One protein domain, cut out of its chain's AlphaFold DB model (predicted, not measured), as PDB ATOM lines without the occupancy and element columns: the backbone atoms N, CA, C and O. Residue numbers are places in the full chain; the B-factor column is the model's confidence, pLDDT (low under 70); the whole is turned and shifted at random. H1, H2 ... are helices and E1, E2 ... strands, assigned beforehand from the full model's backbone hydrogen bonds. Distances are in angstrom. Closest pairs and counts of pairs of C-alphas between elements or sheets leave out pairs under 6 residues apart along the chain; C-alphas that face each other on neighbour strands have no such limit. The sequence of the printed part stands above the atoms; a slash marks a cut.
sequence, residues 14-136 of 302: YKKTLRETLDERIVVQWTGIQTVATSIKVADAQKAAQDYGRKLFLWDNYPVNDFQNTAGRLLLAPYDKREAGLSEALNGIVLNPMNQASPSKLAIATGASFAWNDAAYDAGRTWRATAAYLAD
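Overview. This is residues 14 to 136 of the 302 residues of an uncharacterized protein of Pseudonocardia sp. HH130630-07 (UniProt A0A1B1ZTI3). A small ribbon of two parallel strands, E1 and E2, forms the middle, with H2 and then H1 toward one end of the long axis and H4 and then H5 toward the other. Two long stretches have no named element: residues 22 to 41, of which residues 29 to 30 pair with E1, and residues 61 to 85, of which residues 67 to 72 stick out. The printed part has 123 residues with five named helices and two named strands, in the order H1 H2 E1 H3 E2 H4 H5 along the chain; of the 62 residues in named elements helices hold 51 and strands 11, and the class is mostly helix. It is compact, with a radius of gyration of the C-alphas of 15.5 A and spans of 50 by 34 by 22 A.

Along the chain. E1 is residues 56 to 60, 11.8 A long, and E2 residues 90 to 95, 13.9 A. H4, residues 101 to 116, is 21.3 A long, with a kink of 37 degrees near residue 108. H5, residues 123 to 134, is 16.3 A long and ends at C-alpha 134 (254.475, 242.215, 148.105). H2 is residues 42 to 52, 15.4 A; H1, residues 14 to 21, 10.7 A, begins at C-alpha 14 (263.840, 251.059, 105.636). H3 is residues 86 to 89, 5.0 A.

Arrangement. E1 and E2 are parallel at 18 degrees, with N 60 and O 94 2.8 A apart, within hydrogen-bond range. E1, H3 and E2 form a strand-helix-strand unit, two parallel neighbour strands with a helix between, with a right-handed crossover. Residues 29 to 30 pair parallel with residues 57 to 58 of E1. The closest C-alphas of E2 and H4 are Ile 93 and Ala 115, 6.6 A. H4, with residues 106 to 113 alone, touches H5 at a steep tilt of 46 degrees, opposite ways; closest are C-alphas 110 and 126, 5.8 A. H2 touches H3, closest C-alphas 42 and 86, 5.3 A, and H1, closest C-alphas 19 and 52, 4.9 A. Every O i to N i+4 pair is within hydrogen-bond range in H1, H2 and H5, and 9 of 12 in H4; H3 is too short for one.

Size, cuts and confidence. The C-alphas farthest apart, Glu 20 and Asp 136, are 51.2 A apart. The printed part has no cut; the links H1 to H2 and E1 to H3 are long. No printed residue is under 70 in pLDDT.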
ATOM      1  N   TYR A  14     265.084 251.439 104.970       98.31
ATOM      2  CA  TYR A  14     263.840 251.059 105.636       98.31
ATOM      3  C   TYR A  14     263.372 252.130 106.634       98.31
ATOM      4  O   TYR A  14     262.236 252.609 106.548       98.31
ATOM      5  N   LYS A  15     264.253 252.559 107.549       98.06
ATOM      6  CA  LYS A  15     263.943 253.610 108.534       98.06
ATOM      7  C   LYS A  15     263.669 254.947 107.855       98.06
ATOM      8  O   LYS A  15     262.729 255.635 108.246       98.06
ATOM      9  N   LYS A  16     264.396 255.270 106.780       98.25
ATOM     10  CA  LYS A  16     264.135 256.439 105.935       98.25
ATOM     11  C   LYS A  16     262.731 256.414 105.334       98.25
ATOM     12  O   LYS A  16     262.018 257.405 105.449       98.25
ATOM     13  N   THR A  17     262.297 255.297 104.750       98.31
ATOM     14  CA  THR A  17     260.931 255.190 104.221       98.31
ATOM     15  C   THR A  17     259.887 255.361 105.322       98.31
ATOM     16  O   THR A  17     258.931 256.109 105.124       98.31
ATOM     17  N   LEU A  18     260.065 254.740 106.495       97.94
ATOM     18  CA  LEU A  18     259.156 254.955 107.630       97.94
ATOM     19  C   LEU A  18     259.116 256.426 108.053       97.94
ATOM     20  O   LEU A  18     258.037 256.986 108.223       97.94
ATOM     21  N   ARG A  19     260.283 257.059 108.176       97.81
ATOM     22  CA  ARG A  19     260.435 258.472 108.522       97.81
ATOM     23  C   ARG A  19     259.701 259.397 107.547       97.81
ATOM     24  O   ARG A  19     259.071 260.347 107.994       97.81
ATOM     25  N   GLU A  20     259.762 259.113 106.246       98.00
ATOM     26  CA  GLU A  20     259.196 259.962 105.183       98.00
ATOM     27  C   GLU A  20     257.709 259.706 104.893       98.00
ATOM     28  O   GLU A  20     257.044 260.581 104.343       98.00
ATOM     29  N   THR A  21     257.178 258.522 105.217       98.06
ATOM     30  CA  THR A  21     255.844 258.099 104.737       98.06
ATOM     31  C   THR A  21     254.850 257.725 105.833       98.06
ATOM     32  O   THR A  21     253.644 257.744 105.587       98.06
ATOM     33  N   LEU A  22     255.313 257.377 107.038       98.19
ATOM     34  CA  LEU A  22     254.429 256.973 108.127       98.19
ATOM     35  C   LEU A  22     253.737 258.202 108.730       98.19
ATOM     36  O   LEU A  22     254.417 259.144 109.132       98.19
ATOM     37  N   ASP A  23     252.408 258.160 108.874       98.19
ATOM     38  CA  ASP A  23     251.629 259.217 109.545       98.19
ATOM     39  C   ASP A  23     252.278 259.589 110.891       98.19
ATOM     40  O   ASP A  23     252.621 258.718 111.698       98.19
ATOM     41  N   GLU A  24     252.494 260.884 111.117       95.69
ATOM     42  CA  GLU A  24     253.226 261.409 112.276       95.69
ATOM     43  C   GLU A  24     252.564 261.057 113.615       95.69
ATOM     44  O   GLU A  24     253.244 260.965 114.636       95.69
ATOM     45  N   ARG A  25     251.252 260.780 113.625       96.69
ATOM     46  CA  ARG A  25     250.511 260.376 114.832       96.69
ATOM     47  C   ARG A  25     250.809 258.939 115.256       96.69
ATOM     48  O   ARG A  25     250.454 258.538 116.364       96.69
ATOM     49  N   ILE A  26     251.421 258.135 114.385       98.06
ATOM     50  CA  ILE A  26     251.752 256.746 114.690       98.06
ATOM     51  C   ILE A  26     253.035 256.698 115.520       98.06
ATOM     52  O   ILE A  26     254.125 257.051 115.062       98.06
ATOM     53  N   VAL A  27     252.896 256.167 116.735       97.50
ATOM     54  CA  VAL A  27     254.009 255.845 117.629       97.50
ATOM     55  C   VAL A  27     254.778 254.633 117.098       97.50
ATOM     56  O   VAL A  27     254.181 253.603 116.762       97.50
ATOM     57  N   VAL A  28     256.105 254.748 117.057       98.31
ATOM     58  CA  VAL A  28     257.028 253.693 116.619       98.31
ATOM     59  C   VAL A  28     257.767 253.143 117.833       98.31
ATOM     60  O   VAL A  28     258.310 253.912 118.626       98.31
ATOM     61  N   GLN A  29     257.754 251.817 117.983       98.56
ATOM     62  CA  GLN A  29     258.473 251.141 119.058       98.56
ATOM     63  C   GLN A  29     259.921 250.820 118.676       98.56
ATOM     64  O   GLN A  29     260.230 250.591 117.507       98.56
ATOM     65  N   TRP A  30     260.793 250.786 119.679       98.50
ATOM     66  CA  TRP A  30     262.221 250.496 119.560       98.50
ATOM     67  C   TRP A  30     262.695 249.781 120.819       98.50
ATOM     68  O   TRP A  30     262.237 250.118 121.905       98.50
ATOM     69  N   THR A  31     263.592 248.810 120.685       97.44
ATOM     70  CA  THR A  31     264.036 247.964 121.813       97.44
ATOM     71  C   THR A  31     265.389 248.357 122.399       97.44
ATOM     72  O   THR A  31     265.822 247.798 123.404       97.44
ATOM     73  N   GLY A  32     266.048 249.355 121.810       96.06
ATOM     74  CA  GLY A  32     267.376 249.783 122.220       96.06
ATOM     75  C   GLY A  32     268.439 249.544 121.157       96.06
ATOM     76  O   GLY A  32     268.157 249.225 120.001       96.06
ATOM     77  N   ILE A  33     269.700 249.676 121.565       93.81
ATOM     78  CA  ILE A  33     270.868 249.412 120.711       93.81
ATOM     79  C   ILE A  33     270.966 247.942 120.260       93.81
ATOM     80  O   ILE A  33     271.621 247.653 119.263       93.81
ATOM     81  N   GLN A  34     270.292 247.032 120.966       92.38
ATOM     82  CA  GLN A  34     270.220 245.588 120.728       92.38
ATOM     83  C   GLN A  34     268.812 245.093 121.080       92.38
ATOM     84  O   GLN A  34     268.065 245.809 121.745       92.38
ATOM     85  N   THR A  35     268.474 243.858 120.696       92.12
ATOM     86  CA  THR A  35     267.189 243.233 121.052       92.12
ATOM     87  C   THR A  35     266.988 243.192 122.565       92.12
ATOM     88  O   THR A  35     265.924 243.550 123.049       92.12
ATOM     89  N   VAL A  36     268.020 242.802 123.318       91.56
ATOM     90  CA  VAL A  36     268.046 242.885 124.787       91.56
ATOM     91  C   VAL A  36     269.175 243.830 125.174       91.56
ATOM     92  O   VAL A  36     270.326 243.424 125.323       91.56
ATOM     93  N   ALA A  37     268.865 245.120 125.265       91.44
ATOM     94  CA  ALA A  37     269.867 246.135 125.551       91.44
ATOM     95  C   ALA A  37     270.339 246.068 127.015       91.44
ATOM     96  O   ALA A  37     269.545 246.182 127.955       91.44
ATOM     97  N   THR A  38     271.655 245.945 127.205       91.50
ATOM     98  CA  THR A  38     272.308 245.976 128.529       91.50
ATOM     99  C   THR A  38     272.223 247.348 129.195       91.50
ATOM    100  O   THR A  38     272.261 247.450 130.419       91.50
ATOM    101  N   SER A  39     272.084 248.408 128.395       94.56
ATOM    102  CA  SER A  39     271.786 249.764 128.847       94.56
ATOM    103  C   SER A  39     271.073 250.560 127.755       94.56
ATOM    104  O   SER A  39     271.215 250.243 126.573       94.56
ATOM    105  N   ILE A  40     270.338 251.602 128.146       96.31
ATOM    106  CA  ILE A  40     269.776 252.602 127.226       96.31
ATOM    107  C   ILE A  40     270.230 253.980 127.693       96.31
ATOM    108  O   ILE A  40     269.920 254.388 128.814       96.31
ATOM    109  N   LYS A  41     270.946 254.695 126.824       98.12
ATOM    110  CA  LYS A  41     271.380 256.071 127.072       98.12
ATOM    111  C   LYS A  41     270.457 257.069 126.387       98.12
ATOM    112  O   LYS A  41     269.875 256.775 125.340       98.12
ATOM    113  N   VAL A  42     270.386 258.282 126.924       98.50
ATOM    114  CA  VAL A  42     269.646 259.403 126.329       98.50
ATOM    115  C   VAL A  42     270.165 259.700 124.922       98.50
ATOM    116  O   VAL A  42     269.374 259.866 123.995       98.50
ATOM    117  N   ALA A  43     271.489 259.688 124.734       98.38
ATOM    118  CA  ALA A  43     272.109 259.908 123.427       98.38
ATOM    119  C   ALA A  43     271.717 258.836 122.392       98.38
ATOM    120  O   ALA A  43     271.462 259.168 121.234       98.38
ATOM    121  N   ASP A  44     271.604 257.569 122.807       97.81
ATOM    122  CA  ASP A  44     271.183 256.473 121.926       97.81
ATOM    123  C   ASP A  44     269.718 256.650 121.505       97.81
ATOM    124  O   ASP A  44     269.390 256.537 120.324       97.81
ATOM    125  N   ALA A  45     268.845 257.005 122.454       98.31
ATOM    126  CA  ALA A  45     267.438 257.290 122.180       98.31
ATOM    127  C   ALA A  45     267.269 258.493 121.233       98.31
ATOM    128  O   ALA A  45     266.471 258.439 120.299       98.31
ATOM    129  N   GLN A  46     268.052 259.560 121.421       98.31
ATOM    130  CA  GLN A  46     268.057 260.726 120.533       98.31
ATOM    131  C   GLN A  46     268.563 260.380 119.130       98.31
ATOM    132  O   GLN A  46     267.974 260.818 118.140       98.31
ATOM    133  N   LYS A  47     269.630 259.579 119.025       98.12
ATOM    134  CA  LYS A  47     270.150 259.125 117.732       98.12
ATOM    135  C   LYS A  47     269.124 258.267 116.994       98.12
ATOM    136  O   LYS A  47     268.862 258.523 115.821       98.12
ATOM    137  N   ALA A  48     268.499 257.311 117.681       97.75
ATOM    138  CA  ALA A  48     267.425 256.512 117.104       97.75
ATOM    139  C   ALA A  48     266.241 257.398 116.680       97.75
ATOM    140  O   ALA A  48     265.725 257.250 115.576       97.75
ATOM    141  N   ALA A  49     265.842 258.376 117.497       97.44
ATOM    142  CA  ALA A  49     264.770 259.304 117.144       97.44
ATOM    143  C   ALA A  49     265.062 260.093 115.854       97.44
ATOM    144  O   ALA A  49     264.144 260.333 115.072       97.44
ATOM    145  N   GLN A  50     266.326 260.444 115.582       97.19
ATOM    146  CA  GLN A  50     266.734 261.042 114.301       97.19
ATOM    147  C   GLN A  50     266.552 260.060 113.134       97.19
ATOM    148  O   GLN A  50     266.017 260.442 112.093       97.19
ATOM    149  N   ASP A  51     266.918 258.789 113.322       96.94
ATOM    150  CA  ASP A  51     266.781 257.751 112.292       96.94
ATOM    151  C   ASP A  51     265.310 257.439 111.963       96.94
ATOM    152  O   ASP A  51     264.985 257.136 110.823       96.94
ATOM    153  N   TYR A  52     264.374 257.562 112.905       97.31
ATOM    154  CA  TYR A  52     262.935 257.419 112.606       97.31
ATOM    155  C   TYR A  52     262.227 258.761 112.352       97.31
ATOM    156  O   TYR A  52     261.048 258.779 111.991       97.31
ATOM    157  N   GLY A  53     262.930 259.882 112.542       96.56
ATOM    158  CA  GLY A  53     262.413 261.254 112.465       96.56
ATOM    159  C   GLY A  53     261.289 261.573 113.451       96.56
ATOM    160  O   GLY A  53     260.452 262.420 113.158       96.56
ATOM    161  N   ARG A  54     261.230 260.878 114.591       97.06
ATOM    162  CA  ARG A  54     260.235 261.084 115.657       97.06
ATOM    163  C   ARG A  54     260.721 260.500 116.978       97.06
ATOM    164  O   ARG A  54     261.533 259.577 116.980       97.06
ATOM    165  N   LYS A  55     260.182 260.986 118.103       97.06
ATOM    166  CA  LYS A  55     260.387 260.336 119.408       97.06
ATOM    167  C   LYS A  55     259.873 258.894 119.361       97.06
ATOM    168  O   LYS A  55     258.825 258.612 118.772       97.06
ATOM    169  N   LEU A  56     260.615 257.992 119.990       98.19
ATOM    170  CA  LEU A  56     260.327 256.561 119.997       98.19
ATOM    171  C   LEU A  56     259.651 256.139 121.292       98.19
ATOM    172  O   LEU A  56     259.748 256.818 122.309       98.19
ATOM    173  N   PHE A  57     258.969 255.004 121.251       98.44
ATOM    174  CA  PHE A  57     258.410 254.356 122.428       98.44
ATOM    175  C   PHE A  57     259.250 253.120 122.743       98.44
ATOM    176  O   PHE A  57     259.377 252.229 121.904       98.44
ATOM    177  N   LEU A  58     259.860 253.066 123.921       98.62
ATOM    178  CA  LEU A  58     260.742 251.961 124.274       98.62
ATOM    179  C   LEU A  58     259.911 250.705 124.559       98.62
ATOM    180  O   LEU A  58     259.101 250.692 125.482       98.62
ATOM    181  N   TRP A  59     260.124 249.658 123.765       98.50
ATOM    182  CA  TRP A  59     259.763 248.287 124.111       98.50
ATOM    183  C   TRP A  59     260.983 247.656 124.761       98.50
ATOM    184  O   TRP A  59     261.890 247.180 124.090       98.50
ATOM    185  N   ASP A  60     261.015 247.656 126.083       97.56
ATOM    186  CA  ASP A  60     262.154 247.139 126.813       97.56
ATOM    187  C   ASP A  60     262.055 245.627 127.024       97.56
ATOM    188  O   ASP A  60     261.110 245.146 127.652       97.56
ATOM    189  N   ASN A  61     263.031 244.864 126.530       96.56
ATOM    190  CA  ASN A  61     263.097 243.415 126.730       96.56
ATOM    191  C   ASN A  61     263.691 243.052 128.099       96.56
ATOM    192  O   ASN A  61     264.722 242.393 128.209       96.56
ATOM    193  N   TYR A  62     263.002 243.488 129.148       96.50
ATOM    194  CA  TYR A  62     263.215 243.094 130.532       96.50
ATOM    195  C   TYR A  62     261.882 243.203 131.284       96.50
ATOM    196  O   TYR A  62     261.207 244.219 131.114       96.50
ATOM    197  N   PRO A  63     261.487 242.233 132.130       97.12
ATOM    198  CA  PRO A  63     262.207 241.030 132.572       97.12
ATOM    199  C   PRO A  63     262.003 239.758 131.720       97.12
ATOM    200  O   PRO A  63     262.144 238.668 132.260       97.12
ATOM    201  N   VAL A  64     261.642 239.842 130.437       95.50
ATOM    202  CA  VAL A  64     261.352 238.662 129.591       95.50
ATOM    203  C   VAL A  64     262.378 237.519 129.714       95.50
ATOM    204  O   VAL A  64     263.588 237.750 129.723       95.50
ATOM    205  N   ASN A  65     261.886 236.277 129.804       93.62
ATOM    206  CA  ASN A  65     262.691 235.061 129.972       93.62
ATOM    207  C   ASN A  65     262.378 233.960 128.936       93.62
ATOM    208  O   ASN A  65     262.357 232.766 129.245       93.62
ATOM    209  N   ASP A  66     262.112 234.370 127.697       90.81
ATOM    210  CA  ASP A  66     261.697 233.510 126.584       90.81
ATOM    211  C   ASP A  66     262.831 233.182 125.589       90.81
ATOM    212  O   ASP A  66     262.586 232.582 124.540       90.81
ATOM    213  N   PHE A  67     264.089 233.496 125.932       88.38
ATOM    214  CA  PHE A  67     265.267 233.196 125.106       88.38
ATOM    215  C   PHE A  67     266.397 232.477 125.868       88.38
ATOM    216  O   PHE A  67     266.471 232.503 127.096       88.38
ATOM    217  N   GLN A  68     267.308 231.822 125.139       88.06
ATOM    218  CA  GLN A  68     268.291 230.873 125.698       88.06
ATOM    219  C   GLN A  68     269.155 231.433 126.840       88.06
ATOM    220  O   GLN A  68     269.379 230.736 127.825       88.06
ATOM    221  N   ASN A  69     269.579 232.701 126.797       87.62
ATOM    222  CA  ASN A  69     270.428 233.261 127.864       87.62
ATOM    223  C   ASN A  69     269.686 233.396 129.212       87.62
ATOM    224  O   ASN A  69     270.312 233.574 130.258       87.62
ATOM    225  N   THR A  70     268.355 233.298 129.193       91.12
ATOM    226  CA  THR A  70     267.485 233.311 130.379       91.12
ATOM    227  C   THR A  70     267.021 231.920 130.803       91.12
ATOM    228  O   THR A  70     266.289 231.803 131.784       91.12
ATOM    229  N   ALA A  71     267.458 230.860 130.113       91.12
ATOM    230  CA  ALA A  71     267.101 229.489 130.452       91.12
ATOM    231  C   ALA A  71     267.410 229.200 131.932       91.12
ATOM    232  O   ALA A  71     268.522 229.428 132.420       91.12
ATOM    233  N   GLY A  72     266.385 228.740 132.653       93.38
ATOM    234  CA  GLY A  72     266.471 228.413 134.073       93.38
ATOM    235  C   GLY A  72     266.214 229.582 135.019       93.38
ATOM    236  O   GLY A  72     266.222 229.371 136.228       93.38
ATOM    237  N   ARG A  73     265.987 230.805 134.524       94.75
ATOM    238  CA  ARG A  73     265.984 232.019 135.355       94.75
ATOM    239  C   ARG A  73     264.592 232.623 135.528       94.75
ATOM    240  O   ARG A  73     263.821 232.742 134.573       94.75
ATOM    241  N   LEU A  74     264.327 233.100 136.741       97.12
ATOM    242  CA  LEU A  74     263.464 234.260 136.941       97.12
ATOM    243  C   LEU A  74     264.350 235.506 136.923       97.12
ATOM    244  O   LEU A  74     265.421 235.508 137.524       97.12
ATOM    245  N   LEU A  75     263.910 236.562 136.244       96.94
ATOM    246  CA  LEU A  75     264.627 237.834 136.206       96.94
ATOM    247  C   LEU A  75     263.977 238.796 137.200       96.94
ATOM    248  O   LEU A  75     262.974 239.440 136.895       96.94
ATOM    249  N   LEU A  76     264.527 238.844 138.416       98.25
ATOM    250  CA  LEU A  76     263.920 239.539 139.559       98.25
ATOM    251  C   LEU A  76     264.744 240.724 140.080       98.25
ATOM    252  O   LEU A  76     264.436 241.285 141.130       98.25
ATOM    253  N   ALA A  77     265.786 241.124 139.363       97.75
ATOM    254  CA  ALA A  77     266.508 242.354 139.662       97.75
ATOM    255  C   ALA A  77     265.606 243.595 139.452       97.75
ATOM    256  O   ALA A  77     264.581 243.525 138.762       97.75
ATOM    257  N   PRO A  78     265.937 244.753 140.045       97.94
ATOM    258  CA  PRO A  78     265.230 245.981 139.714       97.94
ATOM    259  C   PRO A  78     265.494 246.413 138.273       97.94
ATOM    260  O   PRO A  78     266.532 246.105 137.688       97.94
ATOM    261  N   TYR A  79     264.578 247.205 137.723       97.94
ATOM    262  CA  TYR A  79     264.807 247.929 136.479       97.94
ATOM    263  C   TYR A  79     265.989 248.894 136.655       97.94
ATOM    264  O   TYR A  79     265.947 249.779 137.509       97.94
ATOM    265  N   ASP A  80     267.062 248.708 135.893       96.38
ATOM    266  CA  ASP A  80     268.305 249.477 136.017       96.38
ATOM    267  C   ASP A  80     268.969 249.650 134.637       96.38
ATOM    268  O   ASP A  80     268.530 249.086 133.628       96.38
ATOM    269  N   LYS A  81     270.042 250.447 134.587       96.19
ATOM    270  CA  LYS A  81     270.851 250.740 133.392       96.19
ATOM    271  C   LYS A  81     270.097 251.487 132.289       96.19
ATOM    272  O   LYS A  81     270.526 251.493 131.136       96.19
ATOM    273  N   ARG A  82     268.995 252.147 132.640       97.50
ATOM    274  CA  ARG A  82     268.313 253.133 131.799       97.50
ATOM    275  C   ARG A  82     268.634 254.512 132.357       97.50
ATOM    276  O   ARG A  82     268.446 254.757 133.544       97.50
ATOM    277  N   GLU A  83     269.226 255.364 131.527       98.12
ATOM    278  CA  GLU A  83     269.741 256.667 131.951       98.12
ATOM    279  C   GLU A  83     268.599 257.621 132.337       98.12
ATOM    280  O   GLU A  83     267.588 257.711 131.641       98.12
ATOM    281  N   ALA A  84     268.758 258.352 133.442       98.00
ATOM    282  CA  ALA A  84     267.822 259.409 133.811       98.00
ATOM    283  C   ALA A  84     267.799 260.516 132.738       98.00
ATOM    284  O   ALA A  84     268.844 260.906 132.219       98.00
ATOM    285  N   GLY A  85     266.614 261.029 132.408       97.69
ATOM    286  CA  GLY A  85     266.391 261.962 131.298       97.69
ATOM    287  C   GLY A  85     265.842 261.290 130.036       97.69
ATOM    288  O   GLY A  85     265.531 261.974 129.059       97.69
ATOM    289  N   LEU A  86     265.675 259.963 130.033       98.00
ATOM    290  CA  LEU A  86     265.000 259.248 128.949       98.00
ATOM    291  C   LEU A  86     263.539 259.679 128.777       98.00
ATOM    292  O   LEU A  86     263.033 259.619 127.655       98.00
ATOM    293  N   SER A  87     262.892 260.170 129.838       96.31
ATOM    294  CA  SER A  87     261.564 260.798 129.780       96.31
ATOM    295  C   SER A  87     261.476 261.951 128.766       96.31
ATOM    296  O   SER A  87     260.445 262.126 128.119       96.31
ATOM    297  N   GLU A  88     262.567 262.688 128.541       96.38
ATOM    298  CA  GLU A  88     262.623 263.776 127.556       96.38
ATOM    299  C   GLU A  88     262.873 263.270 126.125       96.38
ATOM    300  O   GLU A  88     262.453 263.900 125.147       96.38
ATOM    301  N   ALA A  89     263.537 262.120 125.971       97.00
ATOM    302  CA  ALA A  89     263.920 261.557 124.674       97.00
ATOM    303  C   ALA A  89     262.887 260.573 124.090       97.00
ATOM    304  O   ALA A  89     262.814 260.408 122.869       97.00
ATOM    305  N   LEU A  90     262.080 259.933 124.939       97.81
ATOM    306  CA  LEU A  90     261.110 258.903 124.569       97.81
ATOM    307  C   LEU A  90     259.662 259.389 124.739       97.81
ATOM    308  O   LEU A  90     259.368 260.291 125.511       97.81
ATOM    309  N   ASN A  91     258.738 258.750 124.024       96.19
ATOM    310  CA  ASN A  91     257.290 258.924 124.194       96.19
ATOM    311  C   ASN A  91     256.710 258.060 125.323       96.19
ATOM    312  O   ASN A  91     255.545 258.213 125.681       96.19
ATOM    313  N   GLY A  92     257.484 257.107 125.832       97.00
ATOM    314  CA  GLY A  92     257.048 256.163 126.848       97.00
ATOM    315  C   GLY A  92     257.890 254.898 126.842       97.00
ATOM    316  O   GLY A  92     258.751 254.707 125.978       97.00
ATOM    317  N   ILE A  93     257.626 254.049 127.831       97.94
ATOM    318  CA  ILE A  93     258.305 252.776 128.054       97.94
ATOM    319  C   ILE A  93     257.238 251.717 128.336       97.94
ATOM    320  O   ILE A  93     256.327 251.947 129.131       97.94
ATOM    321  N   VAL A  94     257.361 250.554 127.702       97.62
ATOM    322  CA  VAL A  94     256.673 249.315 128.082       97.62
ATOM    323  C   VAL A  94     257.718 248.244 128.325       97.62
ATOM    324  O   VAL A  94     258.691 248.142 127.583       97.62
ATOM    325  N   LEU A  95     257.510 247.451 129.368       98.38
ATOM    326  CA  LEU A  95     258.362 246.316 129.697       98.38
ATOM    327  C   LEU A  95     257.767 245.043 129.095       98.38
ATOM    328  O   LEU A  95     256.561 244.820 129.203       98.38
ATOM    329  N   ASN A  96     258.612 244.206 128.500       97.94
ATOM    330  CA  ASN A  96     258.268 242.849 128.096       97.94
ATOM    331  C   ASN A  96     258.423 241.914 129.308       97.94
ATOM    332  O   ASN A  96     259.555 241.710 129.756       97.94
ATOM    333  N   PRO A  97     257.330 241.397 129.896       97.81
ATOM    334  CA  PRO A  97     257.398 240.590 131.109       97.81
ATOM    335  C   PRO A  97     257.877 239.159 130.840       97.81
ATOM    336  O   PRO A  97     257.946 238.706 129.702       97.81
ATOM    337  N   MET A  98     258.164 238.421 131.913       97.56
ATOM    338  CA  MET A  98     258.272 236.961 131.851       97.56
ATOM    339  C   MET A  98     256.892 236.342 131.597       97.56
ATOM    340  O   MET A  98     255.861 236.938 131.919       97.56
ATOM    341  N   ASN A  99     256.867 235.074 131.177       95.25
ATOM    342  CA  ASN A  99     255.633 234.274 131.174       95.25
ATOM    343  C   ASN A  99     255.049 234.090 132.592       95.25
ATOM    344  O   ASN A  99     253.861 233.824 132.766       95.25
ATOM    345  N   GLN A 100     255.878 234.264 133.625       96.88
ATOM    346  CA  GLN A 100     255.464 234.324 135.022       96.88
ATOM    347  C   GLN A 100     254.969 235.743 135.353       96.88
ATOM    348  O   GLN A 100     255.721 236.607 135.820       96.88
ATOM    349  N   ALA A 101     253.686 235.990 135.083       97.19
ATOM    350  CA  ALA A 101     253.048 237.297 135.230       97.19
ATOM    351  C   ALA A 101     253.162 237.896 136.645       97.19
ATOM    352  O   ALA A 101     253.426 239.089 136.784       97.19
ATOM    353  N   SER A 102     252.972 237.095 137.700       98.12
ATOM    354  CA  SER A 102     253.037 237.593 139.079       98.12
ATOM    355  C   SER A 102     254.478 237.910 139.515       98.12
ATOM    356  O   SER A 102     254.718 239.051 139.914       98.12
ATOM    357  N   PRO A 103     255.475 237.018 139.335       98.00
ATOM    358  CA  PRO A 103     256.884 237.361 139.545       98.00
ATOM    359  C   PRO A 103     257.367 238.580 138.741       98.00
ATOM    360  O   PRO A 103     258.142 239.384 139.257       98.00
ATOM    361  N   SER A 104     256.853 238.791 137.523       98.44
ATOM    362  CA  SER A 104     257.189 239.970 136.705       98.44
ATOM    363  C   SER A 104     256.786 241.304 137.344       98.44
ATOM    364  O   SER A 104     257.378 242.334 137.017       98.44
ATOM    365  N   LYS A 105     255.815 241.315 138.274       97.75
ATOM    366  CA  LYS A 105     255.352 242.540 138.952       97.75
ATOM    367  C   LYS A 105     256.474 243.276 139.671       97.75
ATOM    368  O   LYS A 105     256.403 244.493 139.782       97.75
ATOM    369  N   LEU A 106     257.504 242.567 140.129       97.12
ATOM    370  CA  LEU A 106     258.652 243.180 140.784       97.12
ATOM    371  C   LEU A 106     259.392 244.136 139.837       97.12
ATOM    372  O   LEU A 106     259.486 245.332 140.112       97.12
ATOM    373  N   ALA A 107     259.847 243.627 138.689       97.19
ATOM    374  CA  ALA A 107     260.515 244.439 137.679       97.19
ATOM    375  C   ALA A 107     259.566 245.501 137.098       97.19
ATOM    376  O   ALA A 107     259.965 246.654 136.962       97.19
ATOM    377  N   ILE A 108     258.294 245.159 136.851       98.31
ATOM    378  CA  ILE A 108     257.282 246.109 136.355       98.31
ATOM    379  C   ILE A 108     257.081 247.274 137.329       98.31
ATOM    380  O   ILE A 108     257.056 248.419 136.890       98.31
ATOM    381  N   ALA A 109     256.970 247.025 138.636       98.19
ATOM    382  CA  ALA A 109     256.805 248.087 139.629       98.19
ATOM    383  C   ALA A 109     258.033 249.004 139.682       98.19
ATOM    384  O   ALA A 109     257.898 250.228 139.720       98.19
ATOM    385  N   THR A 110     259.239 248.429 139.613       98.38
ATOM    386  CA  THR A 110     260.473 249.226 139.557       98.38
ATOM    387  C   THR A 110     260.580 250.036 138.258       98.38
ATOM    388  O   THR A 110     260.897 251.223 138.303       98.38
ATOM    389  N   GLY A 111     260.202 249.453 137.115       98.31
ATOM    390  CA  GLY A 111     260.153 250.134 135.823       98.31
ATOM    391  C   GLY A 111     259.086 251.227 135.763       98.31
ATOM    392  O   GLY A 111     259.335 252.291 135.208       98.31
ATOM    393  N   ALA A 112     257.933 251.023 136.400       98.25
ATOM    394  CA  ALA A 112     256.897 252.043 136.531       98.25
ATOM    395  C   ALA A 112     257.386 253.239 137.361       98.25
ATOM    396  O   ALA A 112     257.142 254.384 136.988       98.25
ATOM    397  N   SER A 113     258.127 252.992 138.448       98.25
ATOM    398  CA  SER A 113     258.734 254.073 139.231       98.25
ATOM    399  C   SER A 113     259.768 254.859 138.423       98.25
ATOM    400  O   SER A 113     259.809 256.081 138.552       98.25
ATOM    401  N   PHE A 114     260.582 254.185 137.605       98.62
ATOM    402  CA  PHE A 114     261.512 254.852 136.696       98.62
ATOM    403  C   PHE A 114     260.766 255.677 135.642       98.62
ATOM    404  O   PHE A 114     261.042 256.858 135.481       98.62
ATOM    405  N   ALA A 115     259.775 255.089 134.966       97.56
ATOM    406  CA  ALA A 115     259.010 255.766 133.920       97.56
ATOM    407  C   ALA A 115     258.219 256.981 134.441       97.56
ATOM    408  O   ALA A 115     257.945 257.903 133.678       97.56
ATOM    409  N   TRP A 116     257.853 256.987 135.727       97.88
ATOM    410  CA  TRP A 116     257.181 258.115 136.372       97.88
ATOM    411  C   TRP A 116     258.134 259.265 136.724       97.88
ATOM    412  O   TRP A 116     257.780 260.429 136.548       97.88
ATOM    413  N   ASN A 117     259.315 258.960 137.271       97.56
ATOM    414  CA  ASN A 117     260.295 259.963 137.689       97.56
ATOM    415  C   ASN A 117     261.713 259.391 137.618       97.56
ATOM    416  O   ASN A 117     262.285 258.975 138.630       97.56
ATOM    417  N   ASP A 118     262.271 259.384 136.413       97.38
ATOM    418  CA  ASP A 118     263.603 258.853 136.128       97.38
ATOM    419  C   ASP A 118     264.713 259.643 136.840       97.38
ATOM    420  O   ASP A 118     265.694 259.055 137.289       97.38
ATOM    421  N   ALA A 119     264.532 260.952 137.034       97.06
ATOM    422  CA  ALA A 119     265.476 261.828 137.727       97.06
ATOM    423  C   ALA A 119     265.650 261.503 139.223       97.06
ATOM    424  O   ALA A 119     266.745 261.661 139.762       97.06
ATOM    425  N   ALA A 120     264.587 261.067 139.908       97.50
ATOM    426  CA  ALA A 120     264.621 260.722 141.336       97.50
ATOM    427  C   ALA A 120     264.596 259.207 141.609       97.50
ATOM    428  O   ALA A 120     264.552 258.783 142.776       97.50
ATOM    429  N   TYR A 121     264.576 258.394 140.552       98.44
ATOM    430  CA  TYR A 121     264.520 256.946 140.650       98.44
ATOM    431  C   TYR A 121     265.769 256.386 141.336       98.44
ATOM    432  O   TYR A 121     266.901 256.754 141.036       98.44
ATOM    433  N   ASP A 122     265.547 255.458 142.262       98.25
ATOM    434  CA  ASP A 122     266.598 254.692 142.925       98.25
ATOM    435  C   ASP A 122     266.203 253.219 142.852       98.25
ATOM    436  O   ASP A 122     265.198 252.802 143.445       98.25
ATOM    437  N   ALA A 123     266.976 252.445 142.089       97.75
ATOM    438  CA  ALA A 123     266.684 251.045 141.819       97.75
ATOM    439  C   ALA A 123     266.619 250.220 143.111       97.75
ATOM    440  O   ALA A 123     265.641 249.512 143.346       97.75
ATOM    441  N   GLY A 124     267.607 250.364 143.998       97.69
ATOM    442  CA  GLY A 124     267.689 249.582 145.231       97.69
ATOM    443  C   GLY A 124     266.587 249.928 146.236       97.69
ATOM    444  O   GLY A 124     266.001 249.038 146.854       97.69
ATOM    445  N   ARG A 125     266.274 251.217 146.399       98.25
ATOM    446  CA  ARG A 125     265.187 251.695 147.264       98.25
ATOM    447  C   ARG A 125     263.840 251.196 146.760       98.25
ATOM    448  O   ARG A 125     263.057 250.684 147.556       98.25
ATOM    449  N   THR A 126     263.590 251.310 145.457       98.19
ATOM    450  CA  THR A 126     262.323 250.878 144.851       98.19
ATOM    451  C   THR A 126     262.171 249.362 144.911       98.19
ATOM    452  O   THR A 126     261.098 248.872 145.242       98.19
ATOM    453  N   TRP A 127     263.245 248.606 144.678       98.38
ATOM    454  CA  TRP A 127     263.243 247.147 144.803       98.38
ATOM    455  C   TRP A 127     262.863 246.682 146.210       98.38
ATOM    456  O   TRP A 127     261.963 245.857 146.368       98.38
ATOM    457  N   ARG A 128     263.482 247.274 147.242       98.56
ATOM    458  CA  ARG A 128     263.165 246.975 148.648       98.56
ATOM    459  C   ARG A 128     261.741 247.366 149.023       98.56
ATOM    460  O   ARG A 128     261.071 246.595 149.701       98.56
ATOM    461  N   ALA A 129     261.270 248.526 148.570       98.44
ATOM    462  CA  ALA A 129     259.897 248.963 148.810       98.44
ATOM    463  C   ALA A 129     258.874 248.038 148.128       98.44
ATOM    464  O   ALA A 129     257.873 247.686 148.741       98.44
ATOM    465  N   THR A 130     259.145 247.589 146.899       98.19
ATOM    466  CA  THR A 130     258.285 246.631 146.191       98.19
ATOM    467  C   THR A 130     258.279 245.268 146.879       98.19
ATOM    468  O   THR A 130     257.213 244.683 147.041       98.19
ATOM    469  N   ALA A 131     259.434 244.769 147.333       98.31
ATOM    470  CA  ALA A 131     259.496 243.529 148.106       98.31
ATOM    471  C   ALA A 131     258.684 243.638 149.408       98.31
ATOM    472  O   ALA A 131     257.893 242.748 149.708       98.31
ATOM    473  N   ALA A 132     258.816 244.754 150.135       98.31
ATOM    474  CA  ALA A 132     258.021 245.011 151.332       98.31
ATOM    475  C   ALA A 132     256.521 245.061 151.016       98.31
ATOM    476  O   ALA A 132     255.737 244.404 151.686       98.31
ATOM    477  N   TYR A 133     256.124 245.758 149.951       97.62
ATOM    478  CA  TYR A 133     254.733 245.814 149.508       97.62
ATOM    479  C   TYR A 133     254.160 244.425 149.172       97.62
ATOM    480  O   TYR A 133     253.059 244.095 149.603       97.62
ATOM    481  N   LEU A 134     254.902 243.584 148.439       96.81
ATOM    482  CA  LEU A 134     254.475 242.215 148.105       96.81
ATOM    483  C   LEU A 134     254.353 241.311 149.342       96.81
ATOM    484  O   LEU A 134     253.531 240.394 149.354       96.81
ATOM    485  N   ALA A 135     255.163 241.582 150.362       97.50
ATOM    486  CA  ALA A 135     255.168 240.908 151.655       97.50
ATOM    487  C   ALA A 135     254.177 241.511 152.670       97.50
ATOM    488  O   ALA A 135     254.289 241.226 153.860       97.50
ATOM    489  N   ASP A 136     253.263 242.384 152.228       96.56
ATOM    490  CA  ASP A 136     252.319 243.114 153.089       96.56
ATOM    491  C   ASP A 136     253.004 243.845 154.259       96.56
ATOM    492  O   ASP A 136     252.508 243.926 155.380       96.56
TER     493      ASP A 136